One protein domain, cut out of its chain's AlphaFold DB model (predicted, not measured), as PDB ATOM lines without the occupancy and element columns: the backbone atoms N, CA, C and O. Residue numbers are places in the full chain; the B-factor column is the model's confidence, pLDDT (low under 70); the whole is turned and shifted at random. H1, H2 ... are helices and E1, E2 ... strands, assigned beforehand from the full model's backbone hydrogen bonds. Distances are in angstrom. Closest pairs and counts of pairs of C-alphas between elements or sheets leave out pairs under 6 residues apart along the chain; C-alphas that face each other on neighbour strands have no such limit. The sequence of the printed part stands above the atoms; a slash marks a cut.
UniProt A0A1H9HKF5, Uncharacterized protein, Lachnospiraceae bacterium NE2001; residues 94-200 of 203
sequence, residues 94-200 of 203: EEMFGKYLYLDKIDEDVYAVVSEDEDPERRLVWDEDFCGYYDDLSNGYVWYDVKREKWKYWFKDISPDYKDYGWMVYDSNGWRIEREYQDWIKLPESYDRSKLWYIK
ATOM      1  N   GLU A  94     563.588 281.655 501.127       93.44
ATOM      2  CA  GLU A  94     565.008 281.941 501.351       93.44
ATOM      3  C   GLU A  94     565.273 282.545 502.735       93.44
ATOM      4  O   GLU A  94     566.227 282.170 503.405       93.44
ATOM      5  N   GLU A  95     564.410 283.441 503.220       92.38
ATOM      6  CA  GLU A  95     564.561 284.012 504.566       92.38
ATOM      7  C   GLU A  95     564.378 282.947 505.658       92.38
ATOM      8  O   GLU A  95     564.973 283.052 506.729       92.38
ATOM      9  N   MET A  96     563.553 281.927 505.394       91.38
ATOM     10  CA  MET A  96     563.259 280.852 506.345       91.38
ATOM     11  C   MET A  96     564.305 279.737 506.350       91.38
ATOM     12  O   MET A  96     564.659 279.256 507.424       91.38
ATOM     13  N   PHE A  97     564.774 279.308 505.176       93.69
ATOM     14  CA  PHE A  97     565.650 278.136 505.047       93.69
ATOM     15  C   PHE A  97     567.058 278.474 504.531       93.69
ATOM     16  O   PHE A  97     567.924 277.607 504.517       93.69
ATOM     17  N   GLY A  98     567.320 279.733 504.174       94.88
ATOM     18  CA  GLY A  98     568.584 280.193 503.604       94.88
ATOM     19  C   GLY A  98     568.639 280.070 502.081       94.88
ATOM     20  O   GLY A  98     567.692 279.666 501.423       94.88
ATOM     21  N   LYS A  99     569.785 280.406 501.486       96.00
ATOM     22  CA  LYS A  99     569.981 280.317 500.027       96.00
ATOM     23  C   LYS A  99     569.937 278.879 499.491       96.00
ATOM     24  O   LYS A  99     569.657 278.653 498.311       96.00
ATOM     25  N   TYR A 100     570.256 277.916 500.345       96.94
ATOM     26  CA  TYR A 100     570.305 276.505 500.006       96.94
ATOM     27  C   TYR A 100     569.369 275.733 500.921       96.94
ATOM     28  O   TYR A 100     569.366 275.953 502.128       96.94
ATOM     29  N   LEU A 101     568.620 274.802 500.341       97.25
ATOM     30  CA  LEU A 101     567.826 273.841 501.089       97.25
ATOM     31  C   LEU A 101     568.558 272.498 501.074       97.25
ATOM     32  O   LEU A 101     568.725 271.887 500.018       97.25
ATOM     33  N   TYR A 102     569.006 272.066 502.248       96.88
ATOM     34  CA  TYR A 102     569.735 270.817 502.437       96.88
ATOM     35  C   TYR A 102     568.773 269.709 502.844       96.88
ATOM     36  O   TYR A 102     567.961 269.883 503.756       96.88
ATOM     37  N   LEU A 103     568.845 268.585 502.142       97.00
ATOM     38  CA  LEU A 103     567.940 267.463 502.319       97.00
ATOM     39  C   LEU A 103     568.737 266.172 502.473       97.00
ATOM     40  O   LEU A 103     569.585 265.863 501.635       97.00
ATOM     41  N   ASP A 104     568.403 265.396 503.499       96.38
ATOM     42  CA  ASP A 104     568.925 264.047 503.686       96.38
ATOM     43  C   ASP A 104     567.828 263.008 503.467       96.38
ATOM     44  O   ASP A 104     566.643 263.249 503.735       96.38
ATOM     45  N   LYS A 105     568.213 261.859 502.925       95.75
ATOM     46  CA  LYS A 105     567.278 260.813 502.538       95.75
ATOM     47  C   LYS A 105     566.969 259.918 503.725       95.75
ATOM     48  O   LYS A 105     567.847 259.294 504.310       95.75
ATOM     49  N   ILE A 106     565.684 259.801 504.040       95.88
ATOM     50  CA  ILE A 106     565.211 258.964 505.148       95.88
ATOM     51  C   ILE A 106     564.519 257.682 504.673       95.88
ATOM     52  O   ILE A 106     564.413 256.729 505.443       95.88
ATOM     53  N   ASP A 107     564.047 257.652 503.425       95.25
ATOM     54  CA  ASP A 107     563.461 256.481 502.757       95.25
ATOM     55  C   ASP A 107     563.608 256.630 501.225       95.25
ATOM     56  O   ASP A 107     564.115 257.649 500.756       95.25
ATOM     57  N   GLU A 108     563.174 255.649 500.429       92.94
ATOM     58  CA  GLU A 108     563.391 255.564 498.973       92.94
ATOM     59  C   GLU A 108     563.089 256.874 498.219       92.94
ATOM     60  O   GLU A 108     563.943 257.342 497.461       92.94
ATOM     61  N   ASP A 109     561.952 257.507 498.524       94.81
ATOM     62  CA  ASP A 109     561.474 258.754 497.906       94.81
ATOM     63  C   ASP A 109     561.178 259.856 498.943       94.81
ATOM     64  O   ASP A 109     560.419 260.797 498.681       94.81
ATOM     65  N   VAL A 110     561.736 259.730 500.151       96.50
ATOM     66  CA  VAL A 110     561.409 260.601 501.287       96.50
ATOM     67  C   VAL A 110     562.659 261.270 501.827       96.50
ATOM     68  O   VAL A 110     563.640 260.605 502.160       96.50
ATOM     69  N   TYR A 111     562.583 262.588 501.975       96.94
ATOM     70  CA  TYR A 111     563.675 263.417 502.467       96.94
ATOM     71  C   TYR A 111     563.266 264.189 503.720       96.94
ATOM     72  O   TYR A 111     562.089 264.486 503.927       96.94
ATOM     73  N   ALA A 112     564.237 264.544 504.549       96.31
ATOM     74  CA  ALA A 112     564.079 265.481 505.652       96.31
ATOM     75  C   ALA A 112     564.941 266.720 505.402       96.31
ATOM     76  O   ALA A 112     566.011 266.615 504.810       96.31
ATOM     77  N   VAL A 113     564.475 267.885 505.856       96.06
ATOM     78  CA  VAL A 113     565.314 269.091 505.879       96.06
ATOM     79  C   VAL A 113     566.341 268.935 506.993       96.06
ATOM     80  O   VAL A 113     565.961 268.666 508.133       96.06
ATOM     81  N   VAL A 114     567.613 269.115 506.657       95.31
ATOM     82  CA  VAL A 114     568.750 269.006 507.581       95.31
ATOM     83  C   VAL A 114     569.580 270.287 507.562       95.31
ATOM     84  O   VAL A 114     569.347 271.183 506.745       95.31
ATOM     85  N   SER A 115     570.530 270.407 508.488       93.12
ATOM     86  CA  SER A 115     571.499 271.503 508.469       93.12
ATOM     87  C   SER A 115     572.619 271.271 507.443       93.12
ATOM     88  O   SER A 115     572.827 270.160 506.960       93.12
ATOM     89  N   GLU A 116     573.362 272.331 507.108       91.50
ATOM     90  CA  GLU A 116     574.517 272.254 506.195       91.50
ATOM     91  C   GLU A 116     575.631 271.324 506.713       91.50
ATOM     92  O   GLU A 116     576.360 270.731 505.921       91.50
ATOM     93  N   ASP A 117     575.739 271.164 508.035       91.69
ATOM     94  CA  ASP A 117     576.811 270.409 508.693       91.69
ATOM     95  C   ASP A 117     576.604 268.878 508.656       91.69
ATOM     96  O   ASP A 117     577.479 268.126 509.086       91.69
ATOM     97  N   GLU A 118     575.456 268.401 508.159       89.44
ATOM     98  CA  GLU A 118     575.029 266.992 508.222       89.44
ATOM     99  C   GLU A 118     575.384 266.151 506.975       89.44
ATOM    100  O   GLU A 118     574.923 265.022 506.869       89.44
ATOM    101  N   ASP A 119     576.227 266.661 506.065       91.00
ATOM    102  CA  ASP A 119     576.611 266.005 504.789       91.00
ATOM    103  C   ASP A 119     575.394 265.524 503.962       91.00
ATOM    104  O   ASP A 119     575.174 264.325 503.781       91.00
ATOM    105  N   PRO A 120     574.553 266.459 503.486       93.12
ATOM    106  CA  PRO A 120     573.255 266.141 502.899       93.12
ATOM    107  C   PRO A 120     573.372 265.440 501.541       93.12
ATOM    108  O   PRO A 120     574.146 265.856 500.676       93.12
ATOM    109  N   GLU A 121     572.507 264.450 501.289       94.12
ATOM    110  CA  GLU A 121     572.432 263.777 499.982       94.12
ATOM    111  C   GLU A 121     571.987 264.730 498.857       94.12
ATOM    112  O   GLU A 121     572.391 264.571 497.701       94.12
ATOM    113  N   ARG A 122     571.164 265.740 499.173       94.31
ATOM    114  CA  ARG A 122     570.694 266.737 498.205       94.31
ATOM    115  C   ARG A 122     570.843 268.160 498.715       94.31
ATOM    116  O   ARG A 122     570.573 268.477 499.870       94.31
ATOM    117  N   ARG A 123     571.182 269.050 497.785       96.44
ATOM    118  CA  ARG A 123     571.229 270.493 498.006       96.44
ATOM    119  C   ARG A 123     570.491 271.199 496.885       96.44
ATOM    120  O   ARG A 123     570.970 271.219 495.754       96.44
ATOM    121  N   LEU A 124     569.377 271.831 497.221       97.50
ATOM    122  CA  LEU A 124     568.610 272.644 496.287       97.50
ATOM    123  C   LEU A 124     569.019 274.112 496.422       97.50
ATOM    124  O   LEU A 124     569.388 274.567 497.506       97.50
ATOM    125  N   VAL A 125     568.948 274.857 495.323       97.06
ATOM    126  CA  VAL A 125     569.369 276.265 495.265       97.06
ATOM    127  C   VAL A 125     568.146 277.154 495.113       97.06
ATOM    128  O   VAL A 125     567.288 276.869 494.281       97.06
ATOM    129  N   TRP A 126     568.056 278.222 495.904       96.94
ATOM    130  CA  TRP A 126     567.017 279.230 495.725       96.94
ATOM    131  C   TRP A 126     567.144 279.916 494.359       96.94
ATOM    132  O   TRP A 126     568.211 280.424 494.005       96.94
ATOM    133  N   ASP A 127     566.050 279.917 493.608       95.19
ATOM    134  CA  ASP A 127     565.892 280.583 492.322       95.19
ATOM    135  C   ASP A 127     564.911 281.750 492.499       95.19
ATOM    136  O   ASP A 127     563.716 281.548 492.742       95.19
ATOM    137  N   GLU A 128     565.436 282.973 492.416       90.88
ATOM    138  CA  GLU A 128     564.667 284.206 492.610       90.88
ATOM    139  C   GLU A 128     563.594 284.393 491.526       90.88
ATOM    140  O   GLU A 128     562.486 284.833 491.843       90.88
ATOM    141  N   ASP A 129     563.873 283.991 490.281       89.44
ATOM    142  CA  ASP A 129     562.962 284.186 489.145       89.44
ATOM    143  C   ASP A 129     561.688 283.341 489.298       89.44
ATOM    144  O   ASP A 129     560.598 283.750 488.892       89.44
ATOM    145  N   PHE A 130     561.816 282.169 489.927       87.44
ATOM    146  CA  PHE A 130     560.712 281.237 490.170       87.44
ATOM    147  C   PHE A 130     560.225 281.225 491.624       87.44
ATOM    148  O   PHE A 130     559.250 280.535 491.935       87.44
ATOM    149  N   CYS A 131     560.865 281.993 492.512       90.44
ATOM    150  CA  CYS A 131     560.573 282.043 493.947       90.44
ATOM    151  C   CYS A 131     560.510 280.642 494.590       90.44
ATOM    152  O   CYS A 131     559.599 280.343 495.372       90.44
ATOM    153  N   GLY A 132     561.460 279.765 494.247       94.62
ATOM    154  CA  GLY A 132     561.468 278.364 494.671       94.62
ATOM    155  C   GLY A 132     562.865 277.749 494.701       94.62
ATOM    156  O   GLY A 132     563.796 278.247 494.081       94.62
ATOM    157  N   TYR A 133     563.012 276.637 495.417       97.62
ATOM    158  CA  TYR A 133     564.249 275.861 495.450       97.62
ATOM    159  C   TYR A 133     564.312 274.913 494.256       97.62
ATOM    160  O   TYR A 133     563.462 274.032 494.134       97.62
ATOM    161  N   TYR A 134     565.308 275.082 493.395       97.44
ATOM    162  CA  TYR A 134     565.535 274.229 492.235       97.44
ATOM    163  C   TYR A 134     566.314 272.962 492.610       97.44
ATOM    164  O   TYR A 134     567.362 273.038 493.258       97.44
ATOM    165  N   ASP A 135     565.803 271.810 492.173       95.81
ATOM    166  CA  ASP A 135     566.448 270.498 492.229       95.81
ATOM    167  C   ASP A 135     566.896 270.088 490.823       95.81
ATOM    168  O   ASP A 135     566.074 269.797 489.947       95.81
ATOM    169  N   ASP A 136     568.208 270.042 490.609       92.69
ATOM    170  CA  ASP A 136     568.814 269.698 489.325       92.69
ATOM    171  C   ASP A 136     568.625 268.214 488.970       92.69
ATOM    172  O   ASP A 136     568.451 267.877 487.796       92.69
ATOM    173  N   LEU A 137     568.577 267.334 489.976       91.50
ATOM    174  CA  LEU A 137     568.410 265.890 489.800       91.50
ATOM    175  C   LEU A 137     567.018 265.515 489.283       91.50
ATOM    176  O   LEU A 137     566.899 264.745 488.327       91.50
ATOM    177  N   SER A 138     565.952 266.029 489.908       91.44
ATOM    178  CA  SER A 138     564.576 265.771 489.447       91.44
ATOM    179  C   SER A 138     564.075 266.786 488.420       91.44
ATOM    180  O   SER A 138     563.012 266.577 487.831       91.44
ATOM    181  N   ASN A 139     564.852 267.840 488.155       93.44
ATOM    182  CA  ASN A 139     564.483 268.954 487.288       93.44
ATOM    183  C   ASN A 139     563.141 269.568 487.707       93.44
ATOM    184  O   ASN A 139     562.178 269.621 486.931       93.44
ATOM    185  N   GLY A 140     563.072 269.975 488.969       95.12
ATOM    186  CA  GLY A 140     561.857 270.483 489.583       95.12
ATOM    187  C   GLY A 140     562.119 271.618 490.559       95.12
ATOM    188  O   GLY A 140     563.254 271.879 490.942       95.12
ATOM    189  N   TYR A 141     561.045 272.289 490.952       96.62
ATOM    190  CA  TYR A 141     561.063 273.340 491.961       96.62
ATOM    191  C   TYR A 141     560.283 272.913 493.194       96.62
ATOM    192  O   TYR A 141     559.269 272.218 493.098       96.62
ATOM    193  N   VAL A 142     560.729 273.373 494.356       96.88
ATOM    194  CA  VAL A 142     560.090 273.100 495.639       96.88
ATOM    195  C   VAL A 142     559.866 274.408 496.389       96.88
ATOM    196  O   VAL A 142     560.739 275.274 496.449       96.88
ATOM    197  N   TRP A 143     558.686 274.561 496.975       95.50
ATOM    198  CA  TRP A 143     558.296 275.753 497.725       95.50
ATOM    199  C   TRP A 143     557.500 275.370 498.974       95.50
ATOM    200  O   TRP A 143     556.749 274.399 498.957       95.50
ATOM    201  N   TYR A 144     557.648 276.114 500.069       95.06
ATOM    202  CA  TYR A 144     556.966 275.839 501.335       95.06
ATOM    203  C   TYR A 144     555.796 276.798 501.524       95.06
ATOM    204  O   TYR A 144     555.958 278.009 501.654       95.06
ATOM    205  N   ASP A 145     554.590 276.243 501.573       92.06
ATOM    206  CA  ASP A 145     553.378 276.975 501.902       92.06
ATOM    207  C   ASP A 145     553.286 277.170 503.412       92.06
ATOM    208  O   ASP A 145     552.741 276.320 504.113       92.06
ATOM    209  N   VAL A 146     553.788 278.304 503.906       89.50
ATOM    210  CA  VAL A 146     553.765 278.659 505.337       89.50
ATOM    211  C   VAL A 146     552.355 278.585 505.925       89.50
ATOM    212  O   VAL A 146     552.175 278.146 507.053       89.50
ATOM    213  N   LYS A 147     551.327 278.974 505.161       87.81
ATOM    214  CA  LYS A 147     549.942 279.013 505.654       87.81
ATOM    215  C   LYS A 147     549.361 277.620 505.864       87.81
ATOM    216  O   LYS A 147     548.515 277.424 506.733       87.81
ATOM    217  N   ARG A 148     549.737 276.680 505.000       87.94
ATOM    218  CA  ARG A 148     549.259 275.293 505.053       87.94
ATOM    219  C   ARG A 148     550.246 274.359 505.742       87.94
ATOM    220  O   ARG A 148     549.908 273.192 505.908       87.94
ATOM    221  N   GLU A 149     551.428 274.864 506.079       90.50
ATOM    222  CA  GLU A 149     552.570 274.111 506.587       90.50
ATOM    223  C   GLU A 149     552.949 272.947 505.653       90.50
ATOM    224  O   GLU A 149     553.310 271.856 506.089       90.50
ATOM    225  N   LYS A 150     552.842 273.159 504.329       92.62
ATOM    226  CA  LYS A 150     553.070 272.105 503.326       92.62
ATOM    227  C   LYS A 150     554.082 272.488 502.266       92.62
ATOM    228  O   LYS A 150     553.963 273.528 501.629       92.62
ATOM    229  N   TRP A 151     554.975 271.557 501.961       95.94
ATOM    230  CA  TRP A 151     555.790 271.606 500.754       95.94
ATOM    231  C   TRP A 151     554.945 271.374 499.496       95.94
ATOM    232  O   TRP A 151     554.100 270.472 499.453       95.94
ATOM    233  N   LYS A 152     555.191 272.200 498.482       96.19
ATOM    234  CA  LYS A 152     554.664 272.102 497.124       96.19
ATOM    235  C   LYS A 152     555.804 271.848 496.155       96.19
ATOM    236  O   LYS A 152     556.906 272.351 496.348       96.19
ATOM    237  N   TYR A 153     555.499 271.110 495.099       97.19
ATOM    238  CA  TYR A 153     556.476 270.642 494.127       97.19
ATOM    239  C   TYR A 153     556.016 270.978 492.718       97.19
ATOM    240  O   TYR A 153     554.828 270.897 492.416       97.19
ATOM    241  N   TRP A 154     556.950 271.320 491.848       96.94
ATOM    242  CA  TRP A 154     556.709 271.527 490.432       96.94
ATOM    243  C   TRP A 154     557.708 270.690 489.648       96.94
ATOM    244  O   TRP A 154     558.892 271.013 489.617       96.94
ATOM    245  N   PHE A 155     557.251 269.611 489.022       96.62
ATOM    246  CA  PHE A 155     558.115 268.702 488.269       96.62
ATOM    247  C   PHE A 155     557.958 268.966 486.777       96.62
ATOM    248  O   PHE A 155     556.848 268.896 486.250       96.62
ATOM    249  N   LYS A 156     559.064 269.236 486.074       94.69
ATOM    250  CA  LYS A 156     559.043 269.627 484.655       94.69
ATOM    251  C   LYS A 156     558.354 268.613 483.734       94.69
ATOM    252  O   LYS A 156     557.768 269.016 482.737       94.69
ATOM    253  N   ASP A 157     558.404 267.330 484.073       94.81
ATOM    254  CA  ASP A 157     557.813 266.257 483.265       94.81
ATOM    255  C   ASP A 157     556.288 266.095 483.491       94.81
ATOM    256  O   ASP A 157     555.647 265.335 482.771       94.81
ATOM    257  N   ILE A 158     555.696 266.783 484.484       96.69
ATOM    258  CA  ILE A 158     554.278 266.632 484.872       96.69
ATOM    259  C   ILE A 158     553.556 267.979 484.927       96.69
ATOM    260  O   ILE A 158     552.520 268.168 484.294       96.69
ATOM    261  N   SER A 159     554.075 268.921 485.712       96.50
ATOM    262  CA  SER A 159     553.394 270.174 486.044       96.50
ATOM    263  C   SER A 159     553.013 271.031 484.825       96.50
ATOM    264  O   SER A 159     551.902 271.560 484.829       96.50
ATOM    265  N   PRO A 160     553.822 271.125 483.747       95.88
ATOM    266  CA  PRO A 160     553.457 271.917 482.567       95.88
ATOM    267  C   PRO A 160     552.162 271.493 481.860       95.88
ATOM    268  O   PRO A 160     551.539 272.326 481.197       95.88
ATOM    269  N   ASP A 161     551.704 270.248 482.027       97.19
ATOM    270  CA  ASP A 161     550.431 269.780 481.457       97.19
ATOM    271  C   ASP A 161     549.212 270.529 482.031       97.19
ATOM    272  O   ASP A 161     548.123 270.509 481.449       97.19
ATOM    273  N   TYR A 162     549.405 271.236 483.148       95.56
ATOM    274  CA  TYR A 162     548.390 271.997 483.874       95.56
ATOM    275  C   TYR A 162     548.534 273.523 483.709       95.56
ATOM    276  O   TYR A 162     547.811 274.286 484.355       95.56
ATOM    277  N   LYS A 163     549.368 273.977 482.757       91.81
ATOM    278  CA  LYS A 163     549.565 275.392 482.381       91.81
ATOM    279  C   LYS A 163     550.064 276.253 483.550       91.81
ATOM    280  O   LYS A 163     551.180 276.048 484.004       91.81
ATOM    281  N   ASP A 164     549.255 277.217 483.997       90.31
ATOM    282  CA  ASP A 164     549.558 278.126 485.113       90.31
ATOM    283  C   ASP A 164     549.343 277.449 486.483       90.31
ATOM    284  O   ASP A 164     549.705 277.995 487.524       90.31
ATOM    285  N   TYR A 165     548.735 276.259 486.484       93.94
ATOM    286  CA  TYR A 165     548.620 275.352 487.625       93.94
ATOM    287  C   TYR A 165     549.582 274.179 487.442       93.94
ATOM    288  O   TYR A 165     550.312 274.120 486.464       93.94
ATOM    289  N   GLY A 166     549.566 273.209 488.351       95.44
ATOM    290  CA  GLY A 166     550.463 272.052 488.274       95.44
ATOM    291  C   GLY A 166     551.394 271.922 489.466       95.44
ATOM    292  O   GLY A 166     552.205 270.996 489.505       95.44
ATOM    293  N   TRP A 167     551.250 272.788 490.473       96.06
ATOM    294  CA  TRP A 167     551.835 272.535 491.781       96.06
ATOM    295  C   TRP A 167     551.287 271.229 492.343       96.06
ATOM    296  O   TRP A 167     550.091 270.944 492.288       96.06
ATOM    297  N   MET A 168     552.180 270.436 492.903       97.31
ATOM    298  CA  MET A 168     551.901 269.134 493.470       97.31
ATOM    299  C   MET A 168     552.095 269.170 494.977       97.31
ATOM    300  O   MET A 168     552.911 269.929 495.492       97.31
ATOM    301  N   VAL A 169     551.354 268.331 495.689       96.81
ATOM    302  CA  VAL A 169     551.532 268.079 497.121       96.81
ATOM    303  C   VAL A 169     551.461 266.583 497.374       96.81
ATOM    304  O   VAL A 169     550.714 265.868 496.702       96.81
ATOM    305  N   TYR A 170     552.208 266.121 498.368       95.44
ATOM    306  CA  TYR A 170     552.079 264.770 498.891       95.44
ATOM    307  C   TYR A 170     551.287 264.814 500.203       95.44
ATOM    308  O   TYR A 170     551.593 265.612 501.092       95.44
ATOM    309  N   ASP A 171     550.229 264.010 500.312       92.31
ATOM    310  CA  ASP A 171     549.441 263.852 501.538       92.31
ATOM    311  C   ASP A 171     549.179 262.370 501.862       92.31
ATOM    312  O   ASP A 171     549.714 261.474 501.212       92.31
ATOM    313  N   SER A 172     548.361 262.088 502.882       91.25
ATOM    314  CA  SER A 172     548.039 260.717 503.307       91.25
ATOM    315  C   SER A 172     547.383 259.853 502.218       91.25
ATOM    316  O   SER A 172     547.334 258.635 502.353       91.25
ATOM    317  N   ASN A 173     546.849 260.467 501.158       91.62
ATOM    318  CA  ASN A 173     546.257 259.789 500.004       91.62
ATOM    319  C   ASN A 173     547.215 259.743 498.796       91.62
ATOM    320  O   ASN A 173     546.812 259.331 497.705       91.62
ATOM    321  N   GLY A 174     548.471 260.160 498.987       94.88
ATOM    322  CA  GLY A 174     549.531 260.190 497.986       94.88
ATOM    323  C   GLY A 174     549.644 261.527 497.250       94.88
ATOM    324  O   GLY A 174     549.268 262.587 497.752       94.88
ATOM    325  N   TRP A 175     550.189 261.466 496.034       97.38
ATOM    326  CA  TRP A 175     550.407 262.636 495.186       97.38
ATOM    327  C   TRP A 175     549.102 263.247 494.674       97.38
ATOM    328  O   TRP A 175     548.249 262.570 494.088       97.38
ATOM    329  N   ARG A 176     548.989 264.564 494.832       97.50
ATOM    330  CA  ARG A 176     547.914 265.396 494.294       97.50
ATOM    331  C   ARG A 176     548.499 266.546 493.500       97.50
ATOM    332  O   ARG A 176     549.599 266.997 493.799       97.50
ATOM    333  N   ILE A 177     547.745 267.022 492.522       97.88
ATOM    334  CA  ILE A 177     548.145 268.107 491.630       97.88
ATOM    335  C   ILE A 177     547.028 269.142 491.528       97.88
ATOM    336  O   ILE A 177     545.842 268.794 491.495       97.88
ATOM    337  N   GLU A 178     547.412 270.412 491.530       96.88
ATOM    338  CA  GLU A 178     546.513 271.532 491.293       96.88
ATOM    339  C   GLU A 178     546.117 271.543 489.819       96.88
ATOM    340  O   GLU A 178     546.962 271.732 488.944       96.88
ATOM    341  N   ARG A 179     544.833 271.308 489.543       96.06
ATOM    342  CA  ARG A 179     544.308 271.313 488.173       96.06
ATOM    343  C   ARG A 179     543.889 272.710 487.735       96.06
ATOM    344  O   ARG A 179     544.035 273.068 486.572       96.06
ATOM    345  N   GLU A 180     543.301 273.442 488.667       93.12
ATOM    346  CA  GLU A 180     542.741 274.775 488.496       93.12
ATOM    347  C   GLU A 180     542.680 275.469 489.865       93.12
ATOM    348  O   GLU A 180     542.999 274.859 490.888       93.12
ATOM    349  N   TYR A 181     542.309 276.751 489.907       89.06
ATOM    350  CA  TYR A 181     542.411 277.555 491.126       89.06
ATOM    351  C   TYR A 181     541.673 276.904 492.301       89.06
ATOM    352  O   TYR A 181     540.448 276.784 492.288       89.06
ATOM    353  N   GLN A 182     542.434 276.526 493.333       85.81
ATOM    354  CA  GLN A 182     541.943 275.841 494.535       85.81
ATOM    355  C   GLN A 182     541.350 274.439 494.308       85.81
ATOM    356  O   GLN A 182     540.828 273.855 495.259       85.81
ATOM    357  N   ASP A 183     541.485 273.857 493.116       93.56
ATOM    358  CA  ASP A 183     541.054 272.493 492.829       93.56
ATOM    359  C   ASP A 183     542.243 271.537 492.723       93.56
ATOM    360  O   ASP A 183     543.145 271.692 491.898       93.56
ATOM    361  N   TRP A 184     542.221 270.515 493.574       95.56
ATOM    362  CA  TRP A 184     543.312 269.566 493.752       95.56
ATOM    363  C   TRP A 184     542.810 268.152 493.509       95.56
ATOM    364  O   TRP A 184     542.046 267.606 494.313       95.56
ATOM    365  N   ILE A 185     543.306 267.514 492.455       97.19
ATOM    366  CA  ILE A 185     542.951 266.138 492.097       97.19
ATOM    367  C   ILE A 185     544.071 265.167 492.478       97.19
ATOM    368  O   ILE A 185     545.212 265.575 492.685       97.19
ATOM    369  N   LYS A 186     543.761 263.868 492.573       97.62
ATOM    370  CA  LYS A 186     544.799 262.825 492.645       97.62
ATOM    371  C   LYS A 186     545.642 262.910 491.373       97.62
ATOM    372  O   LYS A 186     545.074 263.025 490.286       97.62
ATOM    373  N   LEU A 187     546.966 262.829 491.501       97.50
ATOM    374  CA  LEU A 187     547.841 262.744 490.338       97.50
ATOM    375  C   LEU A 187     547.419 261.523 489.495       97.50
ATOM    376  O   LEU A 187     547.315 260.422 490.054       97.50
ATOM    377  N   PRO A 188     547.164 261.680 488.184       96.81
ATOM    378  CA  PRO A 188     546.845 260.557 487.312       96.81
ATOM    379  C   PRO A 188     547.913 259.457 487.359       96.81
ATOM    380  O   PRO A 188     549.103 259.719 487.538       96.81
ATOM    381  N   GLU A 189     547.495 258.200 487.234       96.00
ATOM    382  CA  GLU A 189     548.401 257.035 487.262       96.00
ATOM    383  C   GLU A 189     549.179 256.854 485.954       96.00
ATOM    384  O   GLU A 189     550.128 256.083 485.909       96.00
ATOM    385  N   SER A 190     548.813 257.598 484.908       96.25
ATOM    386  CA  SER A 190     549.510 257.614 483.622       96.25
ATOM    387  C   SER A 190     550.862 258.327 483.650       96.25
ATOM    388  O   SER A 190     551.651 258.130 482.732       96.25
ATOM    389  N   TYR A 191     551.122 259.173 484.652       96.75
ATOM    390  CA  TYR A 191     552.410 259.852 484.792       96.75
ATOM    391  C   TYR A 191     553.472 258.912 485.356       96.75
ATOM    392  O   TYR A 191     553.198 258.157 486.290       96.75
ATOM    393  N   ASP A 192     554.692 259.014 484.830       94.31
ATOM    394  CA  ASP A 192     555.862 258.384 485.436       94.31
ATOM    395  C   ASP A 192     556.156 259.042 486.791       94.31
ATOM    396  O   ASP A 192     556.272 260.263 486.900       94.31
ATOM    397  N   ARG A 193     556.243 258.217 487.836       94.00
ATOM    398  CA  ARG A 193     556.462 258.653 489.219       94.00
ATOM    399  C   ARG A 193     557.851 258.314 489.742       94.00
ATOM    400  O   ARG A 193     558.137 258.640 490.884       94.00
ATOM    401  N   SER A 194     558.703 257.695 488.925       92.62
ATOM    402  CA  SER A 194     560.032 257.211 489.324       92.62
ATOM    403  C   SER A 194     560.990 258.304 489.807       92.62
ATOM    404  O   SER A 194     561.985 258.005 490.458       92.62
ATOM    405  N   LYS A 195     560.703 259.569 489.485       91.06
ATOM    406  CA  LYS A 195     561.478 260.737 489.925       91.06
ATOM    407  C   LYS A 195     560.780 261.561 491.007       91.06
ATOM    408  O   LYS A 195     561.311 262.600 491.397       91.06
ATOM    409  N   LEU A 196     559.577 261.169 491.432       96.06
ATOM    410  CA  LEU A 196     558.823 261.920 492.428       96.06
ATOM    411  C   LEU A 196     559.324 261.578 493.820       96.06
ATOM    412  O   LEU A 196     559.368 260.420 494.206       96.06
ATOM    413  N   TRP A 197     559.613 262.611 494.592       96.69
ATOM    414  CA  TRP A 197     560.055 262.510 495.972       96.69
ATOM    415  C   TRP A 197     559.411 263.629 496.783       96.69
ATOM    416  O   TRP A 197     558.969 264.630 496.217       96.69
ATOM    417  N   TYR A 198     559.330 263.470 498.101       96.81
ATOM    418  CA  TYR A 198     558.759 264.495 498.969       96.81
ATOM    419  C   TYR A 198     559.557 264.681 500.257       96.81
ATOM    420  O   TYR A 198     560.188 263.767 500.782       96.81
ATOM    421  N   ILE A 199     559.495 265.898 500.781       97.06
ATOM    422  CA  ILE A 199     559.996 266.269 502.095       97.06
ATOM    423  C   ILE A 199     558.953 265.859 503.135       97.06
ATOM    424  O   ILE A 199     557.793 266.294 503.082       97.06
ATOM    425  N   LYS A 200     559.364 265.026 504.090       94.25
ATOM    426  CA  LYS A 200     558.559 264.649 505.248       94.25
ATOM    427  C   LYS A 200     558.195 265.902 506.039       94.25
ATOM    428  O   LYS A 200     559.054 266.711 506.376       94.25
TER     429      LYS A 200
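Overview. This is residues 94 to 200 of the 203 residues of an uncharacterized protein of Lachnospiraceae bacterium NE2001 (UniProt A0A1H9HKF5). A six-stranded antiparallel sheet, E2 E1 E3 E4 E5 E6, is curled like part of a barrel and left open between E2 and E6, and a smaller antiparallel sheet, E7 E8 E9, sits beyond it with E7 next to E6. After E9 the tail, residues 187 to 200, runs back toward the curled sheet, where residues 198 to 199 pair with E2; the short helices H1 and H2 each only graze a sheet. The printed part has 107 residues with two named helices and nine named strands, in the order H1 E1 E2 E3 E4 E5 E6 H2 E7 E8 E9, and its class is mostly strand. It is compact, with a radius of gyration of the C-alphas of 13.5 A and spans of 39 by 29 by 24 A.

Along the chain. H1 is residues 94 to 97, 5.3 A long, beginning at C-alpha 94 (565.008, 281.941, 501.351). E1, residues 100 to 107, is the longest strand at 21.3 A, and E2, residues 110 to 113, measures 10.4 A. E3 is residues 122 to 127, 15.8 A, and E4 residues 132 to 135, 9.6 A. E5, residues 140 to 145, measures 16.3 A, and E6, residues 150 to 155, 16.2 A. H2 is residues 159 to 162, 5.8 A. E7 is residues 168 to 171, 10.0 A, E8 residues 174 to 180, 18.7 A, and E9 residues 183 to 186, 10.4 A, ending at C-alpha 186 (544.799, 262.825, 492.645).

Arrangement. The six-stranded sheet is strongly twisted, and its way across turns by 174 degrees. E1 and E2 form a hairpin at 141 degrees, with N 112 and O 104 at 2.9 A. The pairing of E1 is staggered: residues 103 to 107 pair with E2, residues 100 to 103 with E3, where N 101 and O 124 are 2.9 A apart. E3, E4, E5 and E6 form a meander, each strand the antiparallel neighbour of the one before, with N 127 and O 132 at 2.8 A, N 133 and O 142 at 2.8 A, and N 152 and O 143 at 2.7 A. The edge strands E2 and E6 are apart. Residues 110 to 111 of E2 pair with residues 198 to 199, parallel. The closest C-alphas of E6 and E7 are those of Tyr 153 and Met 168, 4.9 A apart. E7, E8 and E9 form a second meander, with N 169 and O 176 at 2.9 A and N 177 and O 185 at 2.9 A. H1 only grazes the larger sheet, Glu 94 and Trp 126 having C-alphas 6.6 A apart; H2 only grazes the smaller one, the C-alphas of Tyr 162 and Arg 179 being 6.0 A apart. Both helices are too short for an O i to N i+4 pair.

Size, cuts and confidence. The C-alphas farthest apart, those of Asp 117 and Glu 180, are 39.8 A apart. The printed part has no cut and no long link. Its mean pLDDT is 94.5, and no printed residue is under 70.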